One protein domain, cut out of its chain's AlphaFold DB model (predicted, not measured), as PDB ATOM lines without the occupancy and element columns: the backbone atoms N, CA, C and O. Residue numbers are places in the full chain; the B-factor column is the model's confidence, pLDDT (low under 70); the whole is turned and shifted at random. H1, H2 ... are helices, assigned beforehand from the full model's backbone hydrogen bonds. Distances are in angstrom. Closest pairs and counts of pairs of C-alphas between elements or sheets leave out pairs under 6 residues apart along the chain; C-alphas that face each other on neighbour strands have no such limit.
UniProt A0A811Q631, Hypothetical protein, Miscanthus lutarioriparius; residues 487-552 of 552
ATOM      1  N   TYR A 487      11.914 -28.015  25.321       91.56
ATOM      2  CA  TYR A 487      12.211 -28.130  26.746       91.56
ATOM      3  C   TYR A 487      13.481 -27.345  27.080       91.56
ATOM      4  O   TYR A 487      14.403 -27.250  26.272       91.56
ATOM      5  N   HIS A 488      13.547 -26.800  28.294       87.12
ATOM      6  CA  HIS A 488      14.749 -26.159  28.816       87.12
ATOM      7  C   HIS A 488      14.993 -26.675  30.235       87.12
ATOM      8  O   HIS A 488      14.130 -26.545  31.104       87.12
ATOM      9  N   LYS A 489      16.145 -27.320  30.463       93.38
ATOM     10  CA  LYS A 489      16.522 -27.813  31.791       93.38
ATOM     11  C   LYS A 489      17.023 -26.632  32.621       93.38
ATOM     12  O   LYS A 489      18.026 -26.025  32.264       93.38
ATOM     13  N   VAL A 490      16.309 -26.329  33.700       92.62
ATOM     14  CA  VAL A 490      16.568 -25.201  34.602       92.62
ATOM     15  C   VAL A 490      16.271 -25.614  36.034       92.62
ATOM     16  O   VAL A 490      15.330 -26.382  36.275       92.62
ATOM     17  N   GLU A 491      17.035 -25.070  36.975       92.62
ATOM     18  CA  GLU A 491      16.730 -25.237  38.392       92.62
ATOM     19  C   GLU A 491      15.471 -24.451  38.774       92.62
ATOM     20  O   GLU A 491      14.996 -23.573  38.046       92.62
ATOM     21  N   LYS A 492      14.848 -24.829  39.890       85.38
ATOM     22  CA  LYS A 492      13.503 -24.359  40.259       85.38
ATOM     23  C   LYS A 492      13.450 -22.839  40.441       85.38
ATOM     24  O   LYS A 492      12.464 -22.219  40.049       85.38
ATOM     25  N   GLU A 493      14.511 -22.268  40.988       87.69
ATOM     26  CA  GLU A 493      14.668 -20.855  41.323       87.69
ATOM     27  C   GLU A 493      14.873 -19.992  40.061       87.69
ATOM     28  O   GLU A 493      14.387 -18.865  39.992       87.69
ATOM     29  N   GLU A 494      15.494 -20.542  39.011       89.94
ATOM     30  CA  GLU A 494      15.726 -19.843  37.738       89.94
ATOM     31  C   GLU A 494      14.461 -19.703  36.873       89.94
ATOM     32  O   GLU A 494      14.418 -18.872  35.960       89.94
ATOM     33  N   LYS A 495      13.417 -20.504  37.137       90.69
ATOM     34  CA  LYS A 495      12.217 -20.598  36.283       90.69
ATOM     35  C   LYS A 495      11.511 -19.261  36.072       90.69
ATOM     36  O   LYS A 495      11.056 -19.010  34.961       90.69
ATOM     37  N   LEU A 496      11.456 -18.397  37.089       89.00
ATOM     38  CA  LEU A 496      10.880 -17.052  36.958       89.00
ATOM     39  C   LEU A 496      11.712 -16.164  36.021       89.00
ATOM     40  O   LEU A 496      11.164 -15.572  35.097       89.00
ATOM     41  N   GLY A 497      13.036 -16.121  36.198       89.56
ATOM     42  CA  GLY A 497      13.925 -15.342  35.326       89.56
ATOM     43  C   GLY A 497      13.868 -15.807  33.868       89.56
ATOM     44  O   GLY A 497      13.803 -14.992  32.950       89.56
ATOM     45  N   LYS A 498      13.808 -17.125  33.651       90.50
ATOM     46  CA  LYS A 498      13.692 -17.731  32.318       90.50
ATOM     47  C   LYS A 498      12.316 -17.503  31.681       90.50
ATOM     48  O   LYS A 498      12.253 -17.279  30.478       90.50
ATOM     49  N   LEU A 499      11.236 -17.499  32.467       90.31
ATOM     50  CA  LEU A 499       9.901 -17.124  31.992       90.31
ATOM     51  C   LEU A 499       9.862 -15.665  31.516       90.31
ATOM     52  O   LEU A 499       9.311 -15.389  30.456       90.31
ATOM     53  N   TYR A 500      10.498 -14.745  32.246       89.62
ATOM     54  CA  TYR A 500      10.596 -13.351  31.809       89.62
ATOM     55  C   TYR A 500      11.440 -13.183  30.543       89.62
ATOM     56  O   TYR A 500      11.028 -12.455  29.649       89.62
ATOM     57  N   ALA A 501      12.548 -13.917  30.404       89.06
ATOM     58  CA  ALA A 501      13.308 -13.927  29.154       89.06
ATOM     59  C   ALA A 501      12.458 -14.418  27.963       89.06
ATOM     60  O   ALA A 501      12.582 -13.882  26.867       89.06
ATOM     61  N   LEU A 502      11.550 -15.385  28.164       89.31
ATOM     62  CA  LEU A 502      10.586 -15.792  27.131       89.31
ATOM     63  C   LEU A 502       9.559 -14.688  26.824       89.31
ATOM     64  O   LEU A 502       9.252 -14.485  25.655       89.31
ATOM     65  N   PHE A 503       9.076 -13.946  27.828       88.75
ATOM     66  CA  PHE A 503       8.193 -12.787  27.613       88.75
ATOM     67  C   PHE A 503       8.872 -11.630  26.866       88.75
ATOM     68  O   PHE A 503       8.200 -10.869  26.182       88.75
ATOM     69  N   GLU A 504      10.189 -11.488  27.012       86.94
ATOM     70  CA  GLU A 504      10.998 -10.448  26.365       86.94
ATOM     71  C   GLU A 504      11.515 -10.882  24.971       86.94
ATOM     72  O   GLU A 504      11.917 -10.032  24.181       86.94
ATOM     73  N   THR A 505      11.485 -12.185  24.648       87.88
ATOM     74  CA  THR A 505      11.991 -12.753  23.373       87.88
ATOM     75  C   THR A 505      10.883 -13.162  22.392       87.88
ATOM     76  O   THR A 505      11.131 -13.240  21.190       87.88
ATOM     77  N   LEU A 506       9.679 -13.482  22.877       84.44
ATOM     78  CA  LEU A 506       8.577 -13.989  22.055       84.44
ATOM     79  C   LEU A 506       7.452 -12.958  21.960       84.44
ATOM     80  O   LEU A 506       6.965 -12.478  22.977       84.44
ATOM     81  N   GLU A 507       6.970 -12.694  20.748       82.69
ATOM     82  CA  GLU A 507       5.725 -11.952  20.539       82.69
ATOM     83  C   GLU A 507       4.525 -12.910  20.623       82.69
ATOM     84  O   GLU A 507       4.471 -13.932  19.936       82.69
ATOM     85  N   PHE A 508       3.552 -12.594  21.479       81.50
ATOM     86  CA  PHE A 508       2.333 -13.384  21.665       81.50
ATOM     87  C   PHE A 508       1.163 -12.496  22.088       81.50
ATOM     88  O   PHE A 508       1.316 -11.560  22.866       81.50
ATOM     89  N   THR A 509      -0.043 -12.832  21.628       79.81
ATOM     90  CA  THR A 509      -1.275 -12.159  22.072       79.81
ATOM     91  C   THR A 509      -1.792 -12.714  23.401       79.81
ATOM     92  O   THR A 509      -2.409 -11.989  24.174       79.81
ATOM     93  N   ARG A 510      -1.588 -14.018  23.643       80.75
ATOM     94  CA  ARG A 510      -2.116 -14.806  24.770       80.75
ATOM     95  C   ARG A 510      -1.164 -15.967  25.076       80.75
ATOM     96  O   ARG A 510      -0.686 -16.609  24.145       80.75
ATOM     97  N   ILE A 511      -0.934 -16.273  26.355       85.19
ATOM     98  CA  ILE A 511      -0.197 -17.464  26.821       85.19
ATOM     99  C   ILE A 511      -0.939 -18.088  28.008       85.19
ATOM    100  O   ILE A 511      -1.367 -17.385  28.921       85.19
ATOM    101  N   VAL A 512      -1.017 -19.423  28.031       87.88
ATOM    102  CA  VAL A 512      -1.484 -20.208  29.186       87.88
ATOM    103  C   VAL A 512      -0.277 -20.824  29.894       87.88
ATOM    104  O   VAL A 512       0.531 -21.503  29.262       87.88
ATOM    105  N   ILE A 513      -0.154 -20.609  31.208       88.25
ATOM    106  CA  ILE A 513       0.965 -21.112  32.022       88.25
ATOM    107  C   ILE A 513       0.444 -22.130  33.034       88.25
ATOM    108  O   ILE A 513      -0.299 -21.790  33.955       88.25
ATOM    109  N   PHE A 514       0.857 -23.387  32.886       87.94
ATOM    110  CA  PHE A 514       0.465 -24.469  33.785       87.94
ATOM    111  C   PHE A 514       1.385 -24.531  35.012       87.94
ATOM    112  O   PHE A 514       2.607 -24.601  34.886       87.94
ATOM    113  N   VAL A 515       0.794 -24.518  36.212       86.81
ATOM    114  CA  VAL A 515       1.513 -24.550  37.497       86.81
ATOM    115  C   VAL A 515       0.842 -25.546  38.442       86.81
ATOM    116  O   VAL A 515      -0.338 -25.415  38.758       86.81
ATOM    117  N   ASN A 516       1.604 -26.524  38.936       82.31
ATOM    118  CA  ASN A 516       1.061 -27.698  39.636       82.31
ATOM    119  C   ASN A 516       0.376 -27.412  40.990       82.31
ATOM    120  O   ASN A 516      -0.295 -28.295  41.517       82.31
ATOM    121  N   THR A 517       0.556 -26.234  41.602       80.44
ATOM    122  CA  THR A 517       0.023 -25.945  42.946       80.44
ATOM    123  C   THR A 517      -0.734 -24.620  43.010       80.44
ATOM    124  O   THR A 517      -0.291 -23.598  42.486       80.44
ATOM    125  N   LYS A 518      -1.861 -24.605  43.742       76.44
ATOM    126  CA  LYS A 518      -2.681 -23.395  43.961       76.44
ATOM    127  C   LYS A 518      -1.896 -22.258  44.643       76.44
ATOM    128  O   LYS A 518      -2.216 -21.093  44.433       76.44
ATOM    129  N   GLN A 519      -0.869 -22.581  45.435       80.31
ATOM    130  CA  GLN A 519       0.037 -21.598  46.040       80.31
ATOM    131  C   GLN A 519       1.062 -21.055  45.032       80.31
ATOM    132  O   GLN A 519       1.286 -19.849  45.004       80.31
ATOM    133  N   GLY A 520       1.624 -21.908  44.166       84.19
ATOM    134  CA  GLY A 520       2.516 -21.482  43.084       84.19
ATOM    135  C   GLY A 520       1.817 -20.544  42.098       84.19
ATOM    136  O   GLY A 520       2.376 -19.510  41.751       84.19
ATOM    137  N   VAL A 521       0.559 -20.841  41.744       85.88
ATOM    138  CA  VAL A 521      -0.306 -19.933  40.968       85.88
ATOM    139  C   VAL A 521      -0.430 -18.568  41.657       85.88
ATOM    140  O   VAL A 521      -0.243 -17.545  41.011       85.88
ATOM    141  N   LYS A 522      -0.692 -18.529  42.973       85.44
ATOM    142  CA  LYS A 522      -0.821 -17.263  43.720       85.44
ATOM    143  C   LYS A 522       0.470 -16.441  43.764       85.44
ATOM    144  O   LYS A 522       0.376 -15.232  43.582       85.44
ATOM    145  N   SER A 523       1.634 -17.073  43.952       86.69
ATOM    146  CA  SER A 523       2.934 -16.379  43.867       86.69
ATOM    147  C   SER A 523       3.137 -15.806  42.469       86.69
ATOM    148  O   SER A 523       3.270 -14.598  42.319       86.69
ATOM    149  N   LEU A 524       3.022 -16.651  41.435       88.50
ATOM    150  CA  LEU A 524       3.276 -16.257  40.051       88.50
ATOM    151  C   LEU A 524       2.395 -15.078  39.604       88.50
ATOM    152  O   LEU A 524       2.871 -14.206  38.888       88.50
ATOM    153  N   ILE A 525       1.138 -15.003  40.059       88.75
ATOM    154  CA  ILE A 525       0.268 -13.838  39.819       88.75
ATOM    155  C   ILE A 525       0.860 -12.555  40.412       88.75
ATOM    156  O   ILE A 525       0.802 -11.513  39.765       88.75
ATOM    157  N   GLN A 526       1.386 -12.605  41.638       88.19
ATOM    158  CA  GLN A 526       1.996 -11.447  42.295       88.19
ATOM    159  C   GLN A 526       3.294 -11.048  41.586       88.19
ATOM    160  O   GLN A 526       3.448  -9.882  41.232       88.19
ATOM    161  N   ASP A 527       4.158 -12.022  41.297       88.81
ATOM    162  CA  ASP A 527       5.447 -11.824  40.629       88.81
ATOM    163  C   ASP A 527       5.268 -11.208  39.221       88.81
ATOM    164  O   ASP A 527       5.881 -10.192  38.885       88.81
ATOM    165  N   VAL A 528       4.361 -11.770  38.411       88.50
ATOM    166  CA  VAL A 528       4.112 -11.341  37.022       88.50
ATOM    167  C   VAL A 528       3.372  -9.998  36.957       88.50
ATOM    168  O   VAL A 528       3.726  -9.150  36.136       88.50
ATOM    169  N   ARG A 529       2.402  -9.746  37.854       87.88
ATOM    170  CA  ARG A 529       1.736  -8.431  37.942       87.88
ATOM    171  C   ARG A 529       2.664  -7.339  38.477       87.88
ATOM    172  O   ARG A 529       2.525  -6.197  38.056       87.88
ATOM    173  N   ALA A 530       3.626  -7.664  39.345       87.88
ATOM    174  CA  ALA A 530       4.638  -6.707  39.802       87.88
ATOM    175  C   ALA A 530       5.572  -6.248  38.665       87.88
ATOM    176  O   ALA A 530       6.024  -5.106  38.675       87.88
ATOM    177  N   LYS A 531       5.793  -7.091  37.643       83.62
ATOM    178  CA  LYS A 531       6.433  -6.700  36.371       83.62
ATOM    179  C   LYS A 531       5.511  -5.933  35.399       83.62
ATOM    180  O   LYS A 531       5.964  -5.556  34.324       83.62
ATOM    181  N   GLY A 532       4.246  -5.688  35.748       83.38
ATOM    182  CA  GLY A 532       3.293  -4.917  34.935       83.38
ATOM    183  C   GLY A 532       2.509  -5.714  33.885       83.38
ATOM    184  O   GLY A 532       1.707  -5.127  33.163       83.38
ATOM    185  N   TYR A 533       2.682  -7.037  33.802       83.75
ATOM    186  CA  TYR A 533       1.929  -7.866  32.857       83.75
ATOM    187  C   TYR A 533       0.486  -8.103  33.330       83.75
ATOM    188  O   TYR A 533       0.231  -8.429  34.494       83.75
ATOM    189  N   ALA A 534      -0.466  -8.012  32.399       82.69
ATOM    190  CA  ALA A 534      -1.847  -8.413  32.636       82.69
ATOM    191  C   ALA A 534      -1.926  -9.940  32.803       82.69
ATOM    192  O   ALA A 534      -1.585 -10.695  31.895       82.69
ATOM    193  N   VAL A 535      -2.379 -10.403  33.973       84.62
ATOM    194  CA  VAL A 535      -2.536 -11.834  34.274       84.62
ATOM    195  C   VAL A 535      -3.857 -12.098  34.990       84.62
ATOM    196  O   VAL A 535      -4.160 -11.484  36.020       84.62
ATOM    197  N   SER A 536      -4.615 -13.052  34.453       80.00
ATOM    198  CA  SER A 536      -5.753 -13.718  35.095       80.00
ATOM    199  C   SER A 536      -5.349 -15.140  35.505       80.00
ATOM    200  O   SER A 536      -4.295 -15.626  35.092       80.00
ATOM    201  N   ALA A 537      -6.145 -15.813  36.339       70.06
ATOM    202  CA  ALA A 537      -5.831 -17.170  36.782       70.06
ATOM    203  C   ALA A 537      -7.068 -18.001  37.135       70.06
ATOM    204  O   ALA A 537      -7.847 -17.652  38.022       70.06
ATOM    205  N   SER A 538      -7.176 -19.167  36.504       59.34
ATOM    206  CA  SER A 538      -8.133 -20.219  36.828       59.34
ATOM    207  C   SER A 538      -7.484 -21.265  37.742       59.34
ATOM    208  O   SER A 538      -6.799 -22.183  37.299       59.34
ATOM    209  N   HIS A 539      -7.718 -21.167  39.053       53.66
ATOM    210  CA  HIS A 539      -7.529 -22.313  39.948       53.66
ATOM    211  C   HIS A 539      -8.850 -23.073  40.108       53.66
ATOM    212  O   HIS A 539      -9.900 -22.438  40.148       53.66
ATOM    213  N   GLY A 540      -8.803 -24.408  40.235       34.97
ATOM    214  CA  GLY A 540      -9.977 -25.305  40.266       34.97
ATOM    215  C   GLY A 540     -10.912 -25.141  41.475       34.97
ATOM    216  O   GLY A 540     -10.924 -25.990  42.368       34.97
ATOM    217  N   VAL A 541     -11.606 -24.005  41.504       33.38
ATOM    218  CA  VAL A 541     -12.874 -23.626  42.142       33.38
ATOM    219  C   VAL A 541     -13.335 -22.431  41.297       33.38
ATOM    220  O   VAL A 541     -12.824 -21.326  41.483       33.38
ATOM    221  N   TYR A 542     -14.214 -22.651  40.316       36.19
ATOM    222  CA  TYR A 542     -14.703 -21.567  39.462       36.19
ATOM    223  C   TYR A 542     -15.584 -20.625  40.290       36.19
ATOM    224  O   TYR A 542     -16.593 -21.040  40.860       36.19
ATOM    225  N   GLN A 543     -15.190 -19.356  40.375       27.70
ATOM    226  CA  GLN A 543     -15.954 -18.308  41.040       27.70
ATOM    227  C   GLN A 543     -16.135 -17.174  40.020       27.70
ATOM    228  O   GLN A 543     -15.147 -16.518  39.684       27.70
ATOM    229  N   PRO A 544     -17.343 -16.987  39.452       28.03
ATOM    230  CA  PRO A 544     -17.544 -16.070  38.336       28.03
ATOM    231  C   PRO A 544     -17.306 -14.628  38.790       28.03
ATOM    232  O   PRO A 544     -18.069 -14.081  39.586       28.03
ATOM    233  N   CYS A 545     -16.239 -14.011  38.279       28.77
ATOM    234  CA  CYS A 545     -15.961 -12.605  38.529       28.77
ATOM    235  C   CYS A 545     -16.926 -11.753  37.696       28.77
ATOM    236  O   CYS A 545     -16.859 -11.750  36.464       28.77
ATOM    237  N   SER A 546     -17.844 -11.049  38.353       29.41
ATOM    238  CA  SER A 546     -18.698 -10.073  37.683       29.41
ATOM    239  C   SER A 546     -17.855  -8.894  37.181       29.41
ATOM    240  O   SER A 546     -17.035  -8.351  37.913       29.41
ATOM    241  N   ALA A 547     -18.107  -8.481  35.935       30.58
ATOM    242  CA  ALA A 547     -17.439  -7.375  35.238       30.58
ATOM    243  C   ALA A 547     -15.961  -7.592  34.828       30.58
ATOM    244  O   ALA A 547     -15.077  -6.823  35.192       30.58
ATOM    245  N   ALA A 548     -15.736  -8.532  33.905       23.34
ATOM    246  CA  ALA A 548     -14.792  -8.325  32.800       23.34
ATOM    247  C   ALA A 548     -15.319  -8.988  31.513       23.34
ATOM    248  O   ALA A 548     -15.793 -10.123  31.550       23.34
ATOM    249  N   LYS A 549     -15.240  -8.292  30.370       28.77
ATOM    250  CA  LYS A 549     -15.347  -8.918  29.043       28.77
ATOM    251  C   LYS A 549     -13.941  -9.324  28.614       28.77
ATOM    252  O   LYS A 549     -13.234  -8.490  28.065       28.77
ATOM    253  N   GLU A 550     -13.554 -10.578  28.800       24.44
ATOM    254  CA  GLU A 550     -12.374 -11.115  28.118       24.44
ATOM    255  C   GLU A 550     -12.468 -12.634  27.969       24.44
ATOM    256  O   GLU A 550     -13.148 -13.311  28.741       24.44
ATOM    257  N   ILE A 551     -11.862 -13.148  26.901       25.92
ATOM    258  CA  ILE A 551     -12.048 -14.516  26.407       25.92
ATOM    259  C   ILE A 551     -10.670 -15.170  26.305       25.92
ATOM    260  O   ILE A 551      -9.881 -14.711  25.484       25.92
ATOM    261  N   PHE A 552     -10.456 -16.209  27.122       28.62
ATOM    262  CA  PHE A 552      -9.313 -17.144  27.193       28.62
ATOM    263  C   PHE A 552      -7.890 -16.563  27.231       28.62
ATOM    264  O   PHE A 552      -7.476 -15.887  26.269       28.62
TER     265      PHE A 552
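Overview. This is residues 487 to 552 of the 552 residues of the protein "Hypothetical protein" of Miscanthus lutarioriparius (UniProt A0A811Q631). The domain has little regular structure: two short helices, H1 and H2, stand near each other, joined by a long looping link, and after H2 a long tail winds away, with residues 541 to 549 sticking out. The printed part has 66 residues with two named helices, H1 then H2, and no named strand. Its class is all helix, though the helices hold only 24 of the 66 residues. It is only just loose, close to compact, with a radius of gyration of the C-alphas of 13.2 A, and spans 38 by 26 by 23 A.

Arrangement. H2, residues 518 to 530, is the longest helix. H1, residues 495 to 505, is near it, their closest C-alphas 8.2 A apart. In both helices every O i to N i+4 pair is within hydrogen-bond range. Residues 504 to 509 stand free, of which 504 and 505 belong to H1.

Along the chain. H2 measures 18.7 A from first to last C-alpha and ends at C-alpha 530 (4.638, -6.707, 39.802). H1 measures 15.1 A and begins at C-alpha 495 (12.217, -20.598, 36.283).

Size, cuts and confidence. The C-alphas farthest apart, of Lys 489 and Ser 546, are 39.9 A apart. The printed part has no cut. The link from H1 to H2, 12 residues, is long. Residues 538 to 552 have pLDDT under 70.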